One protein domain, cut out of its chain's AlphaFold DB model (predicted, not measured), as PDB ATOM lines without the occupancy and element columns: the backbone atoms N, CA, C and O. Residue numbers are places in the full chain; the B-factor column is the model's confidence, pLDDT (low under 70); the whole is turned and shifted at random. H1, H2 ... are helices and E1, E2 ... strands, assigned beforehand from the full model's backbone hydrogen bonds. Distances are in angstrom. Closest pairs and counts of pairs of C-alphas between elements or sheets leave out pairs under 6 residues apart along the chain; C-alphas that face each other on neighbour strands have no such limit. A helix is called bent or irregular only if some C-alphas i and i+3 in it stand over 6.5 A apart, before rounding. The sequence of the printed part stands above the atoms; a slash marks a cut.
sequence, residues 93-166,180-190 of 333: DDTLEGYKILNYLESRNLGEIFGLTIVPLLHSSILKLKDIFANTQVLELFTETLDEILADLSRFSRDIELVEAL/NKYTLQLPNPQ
ATOM      1  N   ASP A  93     138.599 172.816  53.158       88.81
ATOM      2  CA  ASP A  93     138.187 173.461  54.404       88.81
ATOM      3  C   ASP A  93     139.077 172.954  55.541       88.81
ATOM      4  O   ASP A  93     138.819 171.928  56.168       88.81
ATOM      5  N   ASP A  94     140.154 173.692  55.782       91.38
ATOM      6  CA  ASP A  94     141.145 173.416  56.815       91.38
ATOM      7  C   ASP A  94     140.548 173.386  58.227       91.38
ATOM      8  O   ASP A  94     140.995 172.611  59.074       91.38
ATOM      9  N   THR A  95     139.499 174.174  58.471       91.69
ATOM     10  CA  THR A  95     138.822 174.222  59.773       91.69
ATOM     11  C   THR A  95     138.008 172.956  60.011       91.69
ATOM     12  O   THR A  95     138.100 172.350  61.081       91.69
ATOM     13  N   LEU A  96     137.233 172.528  59.011       88.75
ATOM     14  CA  LEU A  96     136.441 171.307  59.102       88.75
ATOM     15  C   LEU A  96     137.331 170.062  59.209       88.75
ATOM     16  O   LEU A  96     137.060 169.193  60.037       88.75
ATOM     17  N   GLU A  97     138.395 169.974  58.407       87.81
ATOM     18  CA  GLU A  97     139.339 168.853  58.497       87.81
ATOM     19  C   GLU A  97     140.081 168.839  59.838       87.81
ATOM     20  O   GLU A  97     140.223 167.780  60.450       87.81
ATOM     21  N   GLY A  98     140.457 170.008  60.369       92.06
ATOM     22  CA  GLY A  98     140.992 170.123  61.725       92.06
ATOM     23  C   GLY A  98     140.024 169.585  62.785       92.06
ATOM     24  O   GLY A  98     140.418 168.773  63.624       92.06
ATOM     25  N   TYR A  99     138.744 169.965  62.716       93.06
ATOM     26  CA  TYR A  99     137.715 169.459  63.632       93.06
ATOM     27  C   TYR A  99     137.549 167.936  63.534       93.06
ATOM     28  O   TYR A  99     137.461 167.256  64.557       93.06
ATOM     29  N   LYS A 100     137.556 167.382  62.316       87.62
ATOM     30  CA  LYS A 100     137.491 165.929  62.100       87.62
ATOM     31  C   LYS A 100     138.663 165.205  62.756       87.62
ATOM     32  O   LYS A 100     138.436 164.189  63.404       87.62
ATOM     33  N   ILE A 101     139.886 165.727  62.627       88.69
ATOM     34  CA  ILE A 101     141.081 165.143  63.252       88.69
ATOM     35  C   ILE A 101     140.969 165.181  64.780       88.69
ATOM     36  O   ILE A 101     141.222 164.173  65.436       88.69
ATOM     37  N   LEU A 102     140.562 166.315  65.357       91.06
ATOM     38  CA  LEU A 102     140.412 166.443  66.810       91.06
ATOM     39  C   LEU A 102     139.356 165.477  67.354       91.06
ATOM     40  O   LEU A 102     139.642 164.725  68.281       91.06
ATOM     41  N   ASN A 103     138.182 165.422  66.724       89.25
ATOM     42  CA  ASN A 103     137.125 164.484  67.099       89.25
ATOM     43  C   ASN A 103     137.560 163.021  66.894       89.25
ATOM     44  O   ASN A 103     137.215 162.143  67.687       89.25
ATOM     45  N   TYR A 104     138.345 162.742  65.848       85.69
ATOM     46  CA  TYR A 104     138.922 161.419  65.621       85.69
ATOM     47  C   TYR A 104     139.823 161.001  66.783       85.69
ATOM     48  O   TYR A 104     139.688 159.868  67.233       85.69
ATOM     49  N   LEU A 105     140.686 161.897  67.278       87.25
ATOM     50  CA  LEU A 105     141.592 161.641  68.402       87.25
ATOM     51  C   LEU A 105     140.859 161.553  69.751       87.25
ATOM     52  O   LEU A 105     141.193 160.696  70.563       87.25
ATOM     53  N   GLU A 106     139.857 162.405  69.987       89.56
ATOM     54  CA  GLU A 106     139.072 162.433  71.231       89.56
ATOM     55  C   GLU A 106     138.201 161.179  71.413       89.56
ATOM     56  O   GLU A 106     138.017 160.700  72.529       89.56
ATOM     57  N   SER A 107     137.700 160.607  70.317       87.31
ATOM     58  CA  SER A 107     136.792 159.451  70.339       87.31
ATOM     59  C   SER A 107     137.488 158.083  70.433       87.31
ATOM     60  O   SER A 107     136.823 157.055  70.282       87.31
ATOM     61  N   ARG A 108     138.810 158.032  70.660       85.38
ATOM     62  CA  ARG A 108     139.569 156.770  70.637       85.38
ATOM     63  C   ARG A 108     139.470 155.989  71.934       85.38
ATOM     64  O   ARG A 108     139.657 156.524  73.025       85.38
ATOM     65  N   ASN A 109     139.275 154.681  71.802       86.75
ATOM     66  CA  ASN A 109     139.439 153.755  72.918       86.75
ATOM     67  C   ASN A 109     140.920 153.386  73.135       86.75
ATOM     68  O   ASN A 109     141.784 153.656  72.300       86.75
ATOM     69  N   LEU A 110     141.221 152.724  74.257       86.44
ATOM     70  CA  LEU A 110     142.596 152.387  74.641       86.44
ATOM     71  C   LEU A 110     143.327 151.508  73.610       86.44
ATOM     72  O   LEU A 110     144.519 151.707  73.384       86.44
ATOM     73  N   GLY A 111     142.634 150.562  72.971       84.31
ATOM     74  CA  GLY A 111     143.230 149.691  71.950       84.31
ATOM     75  C   GLY A 111     143.609 150.450  70.677       84.31
ATOM     76  O   GLY A 111     144.652 150.198  70.080       84.31
ATOM     77  N   GLU A 112     142.806 151.440  70.293       85.19
ATOM     78  CA  GLU A 112     143.092 152.299  69.141       85.19
ATOM     79  C   GLU A 112     144.228 153.282  69.437       85.19
ATOM     80  O   GLU A 112     145.106 153.478  68.599       85.19
ATOM     81  N   ILE A 113     144.260 153.848  70.648       89.06
ATOM     82  CA  ILE A 113     145.384 154.671  71.117       89.06
ATOM     83  C   ILE A 113     146.671 153.843  71.112       89.06
ATOM     84  O   ILE A 113     147.702 154.316  70.630       89.06
ATOM     85  N   PHE A 114     146.621 152.600  71.596       89.56
ATOM     86  CA  PHE A 114     147.747 151.673  71.515       89.56
ATOM     87  C   PHE A 114     148.209 151.484  70.062       89.56
ATOM     88  O   PHE A 114     149.399 151.617  69.784       89.56
ATOM     89  N   GLY A 115     147.291 151.273  69.116       87.38
ATOM     90  CA  GLY A 115     147.643 151.133  67.700       87.38
ATOM     91  C   GLY A 115     148.299 152.364  67.082       87.38
ATOM     92  O   GLY A 115     149.250 152.228  66.315       87.38
ATOM     93  N   LEU A 116     147.864 153.564  67.467       88.25
ATOM     94  CA  LEU A 116     148.473 154.818  67.015       88.25
ATOM     95  C   LEU A 116     149.867 155.063  67.620       88.25
ATOM     96  O   LEU A 116     150.667 155.800  67.045       88.25
ATOM     97  N   THR A 117     150.165 154.471  68.779       92.44
ATOM     98  CA  THR A 117     151.356 154.810  69.576       92.44
ATOM     99  C   THR A 117     152.411 153.710  69.646       92.44
ATOM    100  O   THR A 117     153.570 154.012  69.925       92.44
ATOM    101  N   ILE A 118     152.080 152.451  69.350       92.94
ATOM    102  CA  ILE A 118     153.005 151.321  69.510       92.94
ATOM    103  C   ILE A 118     154.297 151.484  68.696       92.94
ATOM    104  O   ILE A 118     155.385 151.279  69.228       92.94
ATOM    105  N   VAL A 119     154.212 151.925  67.438       94.69
ATOM    106  CA  VAL A 119     155.394 152.136  66.584       94.69
ATOM    107  C   VAL A 119     156.322 153.225  67.140       94.69
ATOM    108  O   VAL A 119     157.498 152.923  67.365       94.69
ATOM    109  N   PRO A 120     155.860 154.469  67.404       95.56
ATOM    110  CA  PRO A 120     156.736 155.498  67.962       95.56
ATOM    111  C   PRO A 120     157.238 155.161  69.373       95.56
ATOM    112  O   PRO A 120     158.366 155.530  69.708       95.56
ATOM    113  N   LEU A 121     156.466 154.429  70.187       95.31
ATOM    114  CA  LEU A 121     156.919 153.947  71.495       95.31
ATOM    115  C   LEU A 121     158.072 152.947  71.358       95.31
ATOM    116  O   LEU A 121     159.122 153.150  71.963       95.31
ATOM    117  N   LEU A 122     157.920 151.911  70.527       95.50
ATOM    118  CA  LEU A 122     158.983 150.931  70.280       95.50
ATOM    119  C   LEU A 122     160.222 151.589  69.674       95.50
ATOM    120  O   LEU A 122     161.337 151.325  70.123       95.50
ATOM    121  N   HIS A 123     160.036 152.503  68.718       96.75
ATOM    122  CA  HIS A 123     161.137 153.263  68.136       96.75
ATOM    123  C   HIS A 123     161.897 154.048  69.216       96.75
ATOM    124  O   HIS A 123     163.131 154.011  69.255       96.75
ATOM    125  N   SER A 124     161.180 154.747  70.096       96.44
ATOM    126  CA  SER A 124     161.782 155.535  71.175       96.44
ATOM    127  C   SER A 124     162.547 154.647  72.159       96.44
ATOM    128  O   SER A 124     163.662 154.991  72.550       96.44
ATOM    129  N   SER A 125     162.005 153.475  72.500       94.12
ATOM    130  CA  SER A 125     162.674 152.483  73.351       94.12
ATOM    131  C   SER A 125     163.981 151.976  72.736       94.12
ATOM    132  O   SER A 125     165.007 151.940  73.416       94.12
ATOM    133  N   ILE A 126     163.988 151.655  71.437       96.12
ATOM    134  CA  ILE A 126     165.197 151.206  70.724       96.12
ATOM    135  C   ILE A 126     166.254 152.315  70.686       96.12
ATOM    136  O   ILE A 126     167.430 152.066  70.957       96.12
ATOM    137  N   LEU A 127     165.850 153.559  70.402       95.25
ATOM    138  CA  LEU A 127     166.769 154.699  70.448       95.25
ATOM    139  C   LEU A 127     167.325 154.923  71.852       95.25
ATOM    140  O   LEU A 127     168.500 155.265  71.988       95.25
ATOM    141  N   LYS A 128     166.518 154.697  72.893       94.50
ATOM    142  CA  LYS A 128     166.995 154.812  74.267       94.50
ATOM    143  C   LYS A 128     168.041 153.748  74.599       94.50
ATOM    144  O   LYS A 128     169.042 154.081  75.227       94.50
ATOM    145  N   LEU A 129     167.855 152.507  74.146       92.44
ATOM    146  CA  LEU A 129     168.872 151.455  74.274       92.44
ATOM    147  C   LEU A 129     170.158 151.827  73.529       92.44
ATOM    148  O   LEU A 129     171.240 151.754  74.103       92.44
ATOM    149  N   LYS A 130     170.045 152.324  72.293       95.38
ATOM    150  CA  LYS A 130     171.194 152.805  71.513       95.38
ATOM    151  C   LYS A 130     171.971 153.909  72.238       95.38
ATOM    152  O   LYS A 130     173.197 153.855  72.287       95.38
ATOM    153  N   ASP A 131     171.269 154.878  72.825       93.50
ATOM    154  CA  ASP A 131     171.857 155.943  73.648       93.50
ATOM    155  C   ASP A 131     172.582 155.372  74.879       93.50
ATOM    156  O   ASP A 131     173.742 155.701  75.132       93.50
ATOM    157  N   ILE A 132     171.957 154.442  75.610       89.94
ATOM    158  CA  ILE A 132     172.590 153.746  76.744       89.94
ATOM    159  C   ILE A 132     173.873 153.030  76.297       89.94
ATOM    160  O   ILE A 132     174.905 153.136  76.969       89.94
ATOM    161  N   PHE A 133     173.849 152.338  75.156       92.50
ATOM    162  CA  PHE A 133     175.010 151.604  74.655       92.50
ATOM    163  C   PHE A 133     176.136 152.529  74.190       92.50
ATOM    164  O   PHE A 133     177.309 152.239  74.428       92.50
ATOM    165  N   ALA A 134     175.800 153.663  73.572       92.44
ATOM    166  CA  ALA A 134     176.775 154.680  73.193       92.44
ATOM    167  C   ALA A 134     177.444 155.292  74.433       92.44
ATOM    168  O   ALA A 134     178.672 155.319  74.526       92.44
ATOM    169  N   ASN A 135     176.648 155.690  75.431       89.44
ATOM    170  CA  ASN A 135     177.138 156.297  76.672       89.44
ATOM    171  C   ASN A 135     178.010 155.341  77.496       89.44
ATOM    172  O   ASN A 135     178.932 155.772  78.189       89.44
ATOM    173  N   THR A 136     177.756 154.036  77.402       86.88
ATOM    174  CA  THR A 136     178.565 153.006  78.068       86.88
ATOM    175  C   THR A 136     179.709 152.461  77.216       86.88
ATOM    176  O   THR A 136     180.496 151.658  77.716       86.88
ATOM    177  N   GLN A 137     179.867 152.955  75.981       89.31
ATOM    178  CA  GLN A 137     180.895 152.546  75.017       89.31
ATOM    179  C   GLN A 137     180.823 151.056  74.639       89.31
ATOM    180  O   GLN A 137     181.854 150.430  74.426       89.31
ATOM    181  N   VAL A 138     179.614 150.495  74.554       89.62
ATOM    182  CA  VAL A 138     179.355 149.084  74.188       89.62
ATOM    183  C   VAL A 138     178.543 148.946  72.900       89.62
ATOM    184  O   VAL A 138     178.189 147.839  72.511       89.62
ATOM    185  N   LEU A 139     178.230 150.063  72.233       91.44
ATOM    186  CA  LEU A 139     177.372 150.101  71.044       91.44
ATOM    187  C   LEU A 139     177.815 149.131  69.944       91.44
ATOM    188  O   LEU A 139     176.974 148.465  69.345       91.44
ATOM    189  N   GLU A 140     179.121 149.010  69.712       91.19
ATOM    190  CA  GLU A 140     179.688 148.123  68.688       91.19
ATOM    191  C   GLU A 140     179.287 146.651  68.883       91.19
ATOM    192  O   GLU A 140     179.125 145.937  67.901       91.19
ATOM    193  N   LEU A 141     179.047 146.211  70.126       88.31
ATOM    194  CA  LEU A 141     178.635 144.834  70.437       88.31
ATOM    195  C   LEU A 141     177.216 144.510  69.970       88.31
ATOM    196  O   LEU A 141     176.884 143.348  69.760       88.31
ATOM    197  N   PHE A 142     176.379 145.539  69.850       92.75
ATOM    198  CA  PHE A 142     174.936 145.410  69.675       92.75
ATOM    199  C   PHE A 142     174.424 146.096  68.404       92.75
ATOM    200  O   PHE A 142     173.216 146.149  68.186       92.75
ATOM    201  N   THR A 143     175.318 146.647  67.576       93.31
ATOM    202  CA  THR A 143     174.936 147.445  66.399       93.31
ATOM    203  C   THR A 143     174.158 146.609  65.383       93.31
ATOM    204  O   THR A 143     173.087 147.032  64.962       93.31
ATOM    205  N   GLU A 144     174.623 145.396  65.067       92.50
ATOM    206  CA  GLU A 144     173.935 144.497  64.126       92.50
ATOM    207  C   GLU A 144     172.518 144.150  64.615       92.50
ATOM    208  O   GLU A 144     171.544 144.336  63.890       92.50
ATOM    209  N   THR A 145     172.378 143.744  65.881       93.25
ATOM    210  CA  THR A 145     171.073 143.417  66.479       93.25
ATOM    211  C   THR A 145     170.142 144.631  66.545       93.25
ATOM    212  O   THR A 145     168.939 144.502  66.321       93.25
ATOM    213  N   LEU A 146     170.669 145.824  66.836       95.50
ATOM    214  CA  LEU A 146     169.893 147.066  66.818       95.50
ATOM    215  C   LEU A 146     169.356 147.378  65.419       95.50
ATOM    216  O   LEU A 146     168.177 147.710  65.286       95.50
ATOM    217  N   ASP A 147     170.198 147.270  64.392       95.69
ATOM    218  CA  ASP A 147     169.810 147.539  63.007       95.69
ATOM    219  C   ASP A 147     168.773 146.519  62.510       95.69
ATOM    220  O   ASP A 147     167.803 146.896  61.848       95.69
ATOM    221  N   GLU A 148     168.901 145.248  62.904       96.31
ATOM    222  CA  GLU A 148     167.889 144.218  62.652       96.31
ATOM    223  C   GLU A 148     166.541 144.546  63.311       96.31
ATOM    224  O   GLU A 148     165.500 144.483  62.656       96.31
ATOM    225  N   ILE A 149     166.538 144.937  64.591       96.75
ATOM    226  CA  ILE A 149     165.313 145.311  65.317       96.75
ATOM    227  C   ILE A 149     164.665 146.555  64.689       96.75
ATOM    228  O   ILE A 149     163.440 146.610  64.558       96.75
ATOM    229  N   LEU A 150     165.457 147.544  64.262       96.62
ATOM    230  CA  LEU A 150     164.954 148.725  63.550       96.62
ATOM    231  C   LEU A 150     164.349 148.357  62.189       96.62
ATOM    232  O   LEU A 150     163.293 148.882  61.821       96.62
ATOM    233  N   ALA A 151     164.980 147.442  61.451       96.50
ATOM    234  CA  ALA A 151     164.451 146.943  60.186       96.50
ATOM    235  C   ALA A 151     163.125 146.190  60.383       96.50
ATOM    236  O   ALA A 151     162.175 146.407  59.626       96.50
ATOM    237  N   ASP A 152     163.028 145.361  61.424       95.81
ATOM    238  CA  ASP A 152     161.800 144.647  61.770       95.81
ATOM    239  C   ASP A 152     160.688 145.596  62.230       95.81
ATOM    240  O   ASP A 152     159.549 145.441  61.795       95.81
ATOM    241  N   LEU A 153     160.999 146.635  63.014       96.12
ATOM    242  CA  LEU A 153     160.027 147.679  63.363       96.12
ATOM    243  C   LEU A 153     159.533 148.436  62.118       96.12
ATOM    244  O   LEU A 153     158.351 148.762  62.011       96.12
ATOM    245  N   SER A 154     160.416 148.688  61.148       94.69
ATOM    246  CA  SER A 154     160.037 149.319  59.880       94.69
ATOM    247  C   SER A 154     159.096 148.444  59.044       94.69
ATOM    248  O   SER A 154     158.232 148.978  58.346       94.69
ATOM    249  N   ARG A 155     159.248 147.115  59.095       93.81
ATOM    250  CA  ARG A 155     158.307 146.165  58.474       93.81
ATOM    251  C   ARG A 155     156.987 146.136  59.239       93.81
ATOM    252  O   ARG A 155     155.948 146.376  58.641       93.81
ATOM    253  N   PHE A 156     157.050 146.004  60.566       93.25
ATOM    254  CA  PHE A 156     155.889 146.050  61.456       93.25
ATOM    255  C   PHE A 156     155.018 147.290  61.206       93.25
ATOM    256  O   PHE A 156     153.803 147.182  61.134       93.25
ATOM    257  N   SER A 157     155.632 148.464  61.017       92.12
ATOM    258  CA  SER A 157     154.911 149.710  60.726       92.12
ATOM    259  C   SER A 157     154.212 149.726  59.362       92.12
ATOM    260  O   SER A 157     153.270 150.495  59.193       92.12
ATOM    261  N   ARG A 158     154.699 148.959  58.380       89.38
ATOM    262  CA  ARG A 158     154.120 148.880  57.028       89.38
ATOM    263  C   ARG A 158     152.988 147.864  56.936       89.38
ATOM    264  O   ARG A 158     152.111 148.033  56.100       89.38
ATOM    265  N   ASP A 159     153.005 146.870  57.815       87.00
ATOM    266  CA  ASP A 159     152.002 145.806  57.893       87.00
ATOM    267  C   ASP A 159     150.770 146.218  58.731       87.00
ATOM    268  O   ASP A 159     149.909 145.392  59.023       87.00
ATOM    269  N   ILE A 160     150.682 147.486  59.153       85.56
ATOM    270  CA  ILE A 160     149.492 148.038  59.810       85.56
ATOM    271  C   ILE A 160     148.435 148.309  58.741       85.56
ATOM    272  O   ILE A 160     148.614 149.175  57.883       85.56
ATOM    273  N   GLU A 161     147.315 147.600  58.821       80.75
ATOM    274  CA  GLU A 161     146.223 147.715  57.854       80.75
ATOM    275  C   GLU A 161     145.057 148.534  58.421       80.75
ATOM    276  O   GLU A 161     144.726 148.457  59.605       80.75
ATOM    277  N   LEU A 162     144.408 149.317  57.557       77.44
ATOM    278  CA  LEU A 162     143.124 149.955  57.849       77.44
ATOM    279  C   LEU A 162     142.008 149.025  57.379       77.44
ATOM    280  O   LEU A 162     141.829 148.830  56.176       77.44
ATOM    281  N   VAL A 163     141.251 148.465  58.317       76.81
ATOM    282  CA  VAL A 163     140.201 147.480  58.031       76.81
ATOM    283  C   VAL A 163     138.838 148.060  58.365       76.81
ATOM    284  O   VAL A 163     138.696 148.790  59.342       76.81
ATOM    285  N   GLU A 164     137.824 147.763  57.548       72.81
ATOM    286  CA  GLU A 164     136.455 148.188  57.844       72.81
ATOM    287  C   GLU A 164     135.936 147.495  59.112       72.81
ATOM    288  O   GLU A 164     135.996 146.269  59.243       72.81
ATOM    289  N   ALA A 165     135.418 148.281  60.055       65.75
ATOM    290  CA  ALA A 165     134.826 147.761  61.276       65.75
ATOM    291  C   ALA A 165     133.567 146.949  60.928       65.75
ATOM    292  O   ALA A 165     132.630 147.464  60.316       65.75
ATOM    293  N   LEU A 166     133.536 145.668  61.310       58.34
ATOM    294  CA  LEU A 166     132.366 144.815  61.102       58.34
ATOM    295  C   LEU A 166     131.159 145.386  61.870       58.34
ATOM    296  O   LEU A 166     131.286 145.658  63.069       58.34
ATOM    297  N   ASN A 180     133.487 155.456  63.489       58.66
ATOM    298  CA  ASN A 180     134.697 154.919  62.855       58.66
ATOM    299  C   ASN A 180     134.501 153.706  61.931       58.66
ATOM    300  O   ASN A 180     134.671 152.560  62.340       58.66
ATOM    301  N   LYS A 181     134.245 153.980  60.646       65.56
ATOM    302  CA  LYS A 181     134.147 152.956  59.597       65.56
ATOM    303  C   LYS A 181     135.398 152.069  59.512       65.56
ATOM    304  O   LYS A 181     135.292 150.947  59.035       65.56
ATOM    305  N   TYR A 182     136.554 152.544  59.981       67.25
ATOM    306  CA  TYR A 182     137.838 151.853  59.881       67.25
ATOM    307  C   TYR A 182     138.530 151.720  61.242       67.25
ATOM    308  O   TYR A 182     138.554 152.673  62.025       67.25
ATOM    309  N   THR A 183     139.144 150.564  61.485       72.19
ATOM    310  CA  THR A 183     140.019 150.280  62.628       72.19
ATOM    311  C   THR A 183     141.417 149.894  62.147       72.19
ATOM    312  O   THR A 183     141.595 149.374  61.045       72.19
ATOM    313  N   LEU A 184     142.432 150.182  62.966       78.75
ATOM    314  CA  LEU A 184     143.806 149.759  62.697       78.75
ATOM    315  C   LEU A 184     143.971 148.301  63.127       78.75
ATOM    316  O   LEU A 184     143.886 147.990  64.317       78.75
ATOM    317  N   GLN A 185     144.230 147.416  62.172       82.94
ATOM    318  CA  GLN A 185     144.644 146.051  62.450       82.94
ATOM    319  C   GLN A 185     146.165 146.017  62.592       82.94
ATOM    320  O   GLN A 185     146.908 146.288  61.649       82.94
ATOM    321  N   LEU A 186     146.623 145.697  63.800       85.56
ATOM    322  CA  LEU A 186     148.043 145.627  64.122       85.56
ATOM    323  C   LEU A 186     148.565 144.199  63.919       85.56
ATOM    324  O   LEU A 186     147.929 143.248  64.391       85.56
ATOM    325  N   PRO A 187     149.747 144.026  63.306       87.38
ATOM    326  CA  PRO A 187     150.467 142.763  63.374       87.38
ATOM    327  C   PRO A 187     150.861 142.451  64.827       87.38
ATOM    328  O   PRO A 187     150.909 143.335  65.683       87.38
ATOM    329  N   ASN A 188     151.146 141.183  65.132       88.75
ATOM    330  CA  ASN A 188     151.518 140.773  66.488       88.75
ATOM    331  C   ASN A 188     152.871 141.402  66.901       88.75
ATOM    332  O   ASN A 188     153.889 141.051  66.300       88.75
ATOM    333  N   PRO A 189     152.931 142.271  67.933       91.12
ATOM    334  CA  PRO A 189     154.177 142.922  68.349       91.12
ATOM    335  C   PRO A 189     155.092 142.018  69.189       91.12
ATOM    336  O   PRO A 189     156.258 142.349  69.394       91.12
ATOM    337  N   GLN A 190     154.599 140.871  69.670       90.69
ATOM    338  CA  GLN A 190     155.323 139.993  70.599       90.69
ATOM    339  C   GLN A 190     156.715 139.544  70.120       90.69
ATOM    340  O   GLN A 190     157.647 139.570  70.922       90.69
TER     341      GLN A 190
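AT A GLANCE: This is residues 93 to 166 and 180 to 190 of the 333 residues of the protein "Rab3 GTPase-activating protein catalytic subunit" of Musca domestica (UniProt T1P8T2). A long helical hairpin, H2 and H3, makes the long axis; at its open end sits a small antiparallel two-stranded sheet, E1 and E2, with E2 beside the first turns of H2. Residues 93 to 103, mostly H1, stick out there. The printed part has 85 residues, mostly helix, in the order H1 H2 H3 E1 E2; it is loose, radius of gyration of the C-alphas 17.2 A, spanning 50 by 28 by 23 A.

IN THESE COORDINATES: Find C-alpha 94 at (141.145, 173.416, 56.815), where H1, residues 94 to 106, begins. H2, residues 110 to 135, runs 34.8 A with a kink of 52 degrees near residue 117; H3, residues 139 to 158, runs 27.2 A. Both are irregular: C-alphas 116 and 119 are 7.4 A apart, C-alphas 141 and 144 7.9 A. E1 is residues 161 to 164; E2, residues 182 to 185, ends at (144.644, 146.051, 62.450).

HOW THE PARTS SIT: H2 and H3 touch, closest at C-alphas 133 and 139, 4.6 A, at a shallow tilt of 17 degrees, opposite ways. Between E1 and E2, N 163 and O 183 are 2.9 A apart. H1 is only just apart from H2, closest 8.4 A. Every O i to N i+4 pair is within hydrogen-bond range in H1, 20 of 22 in H2, 13 of 16 in H3.

THE WHOLE: Residues 167 to 179 are not printed; C-alphas 166 and 180 are 10.5 A apart. Residues 165 to 166 and 180 to 182 have pLDDT under 70.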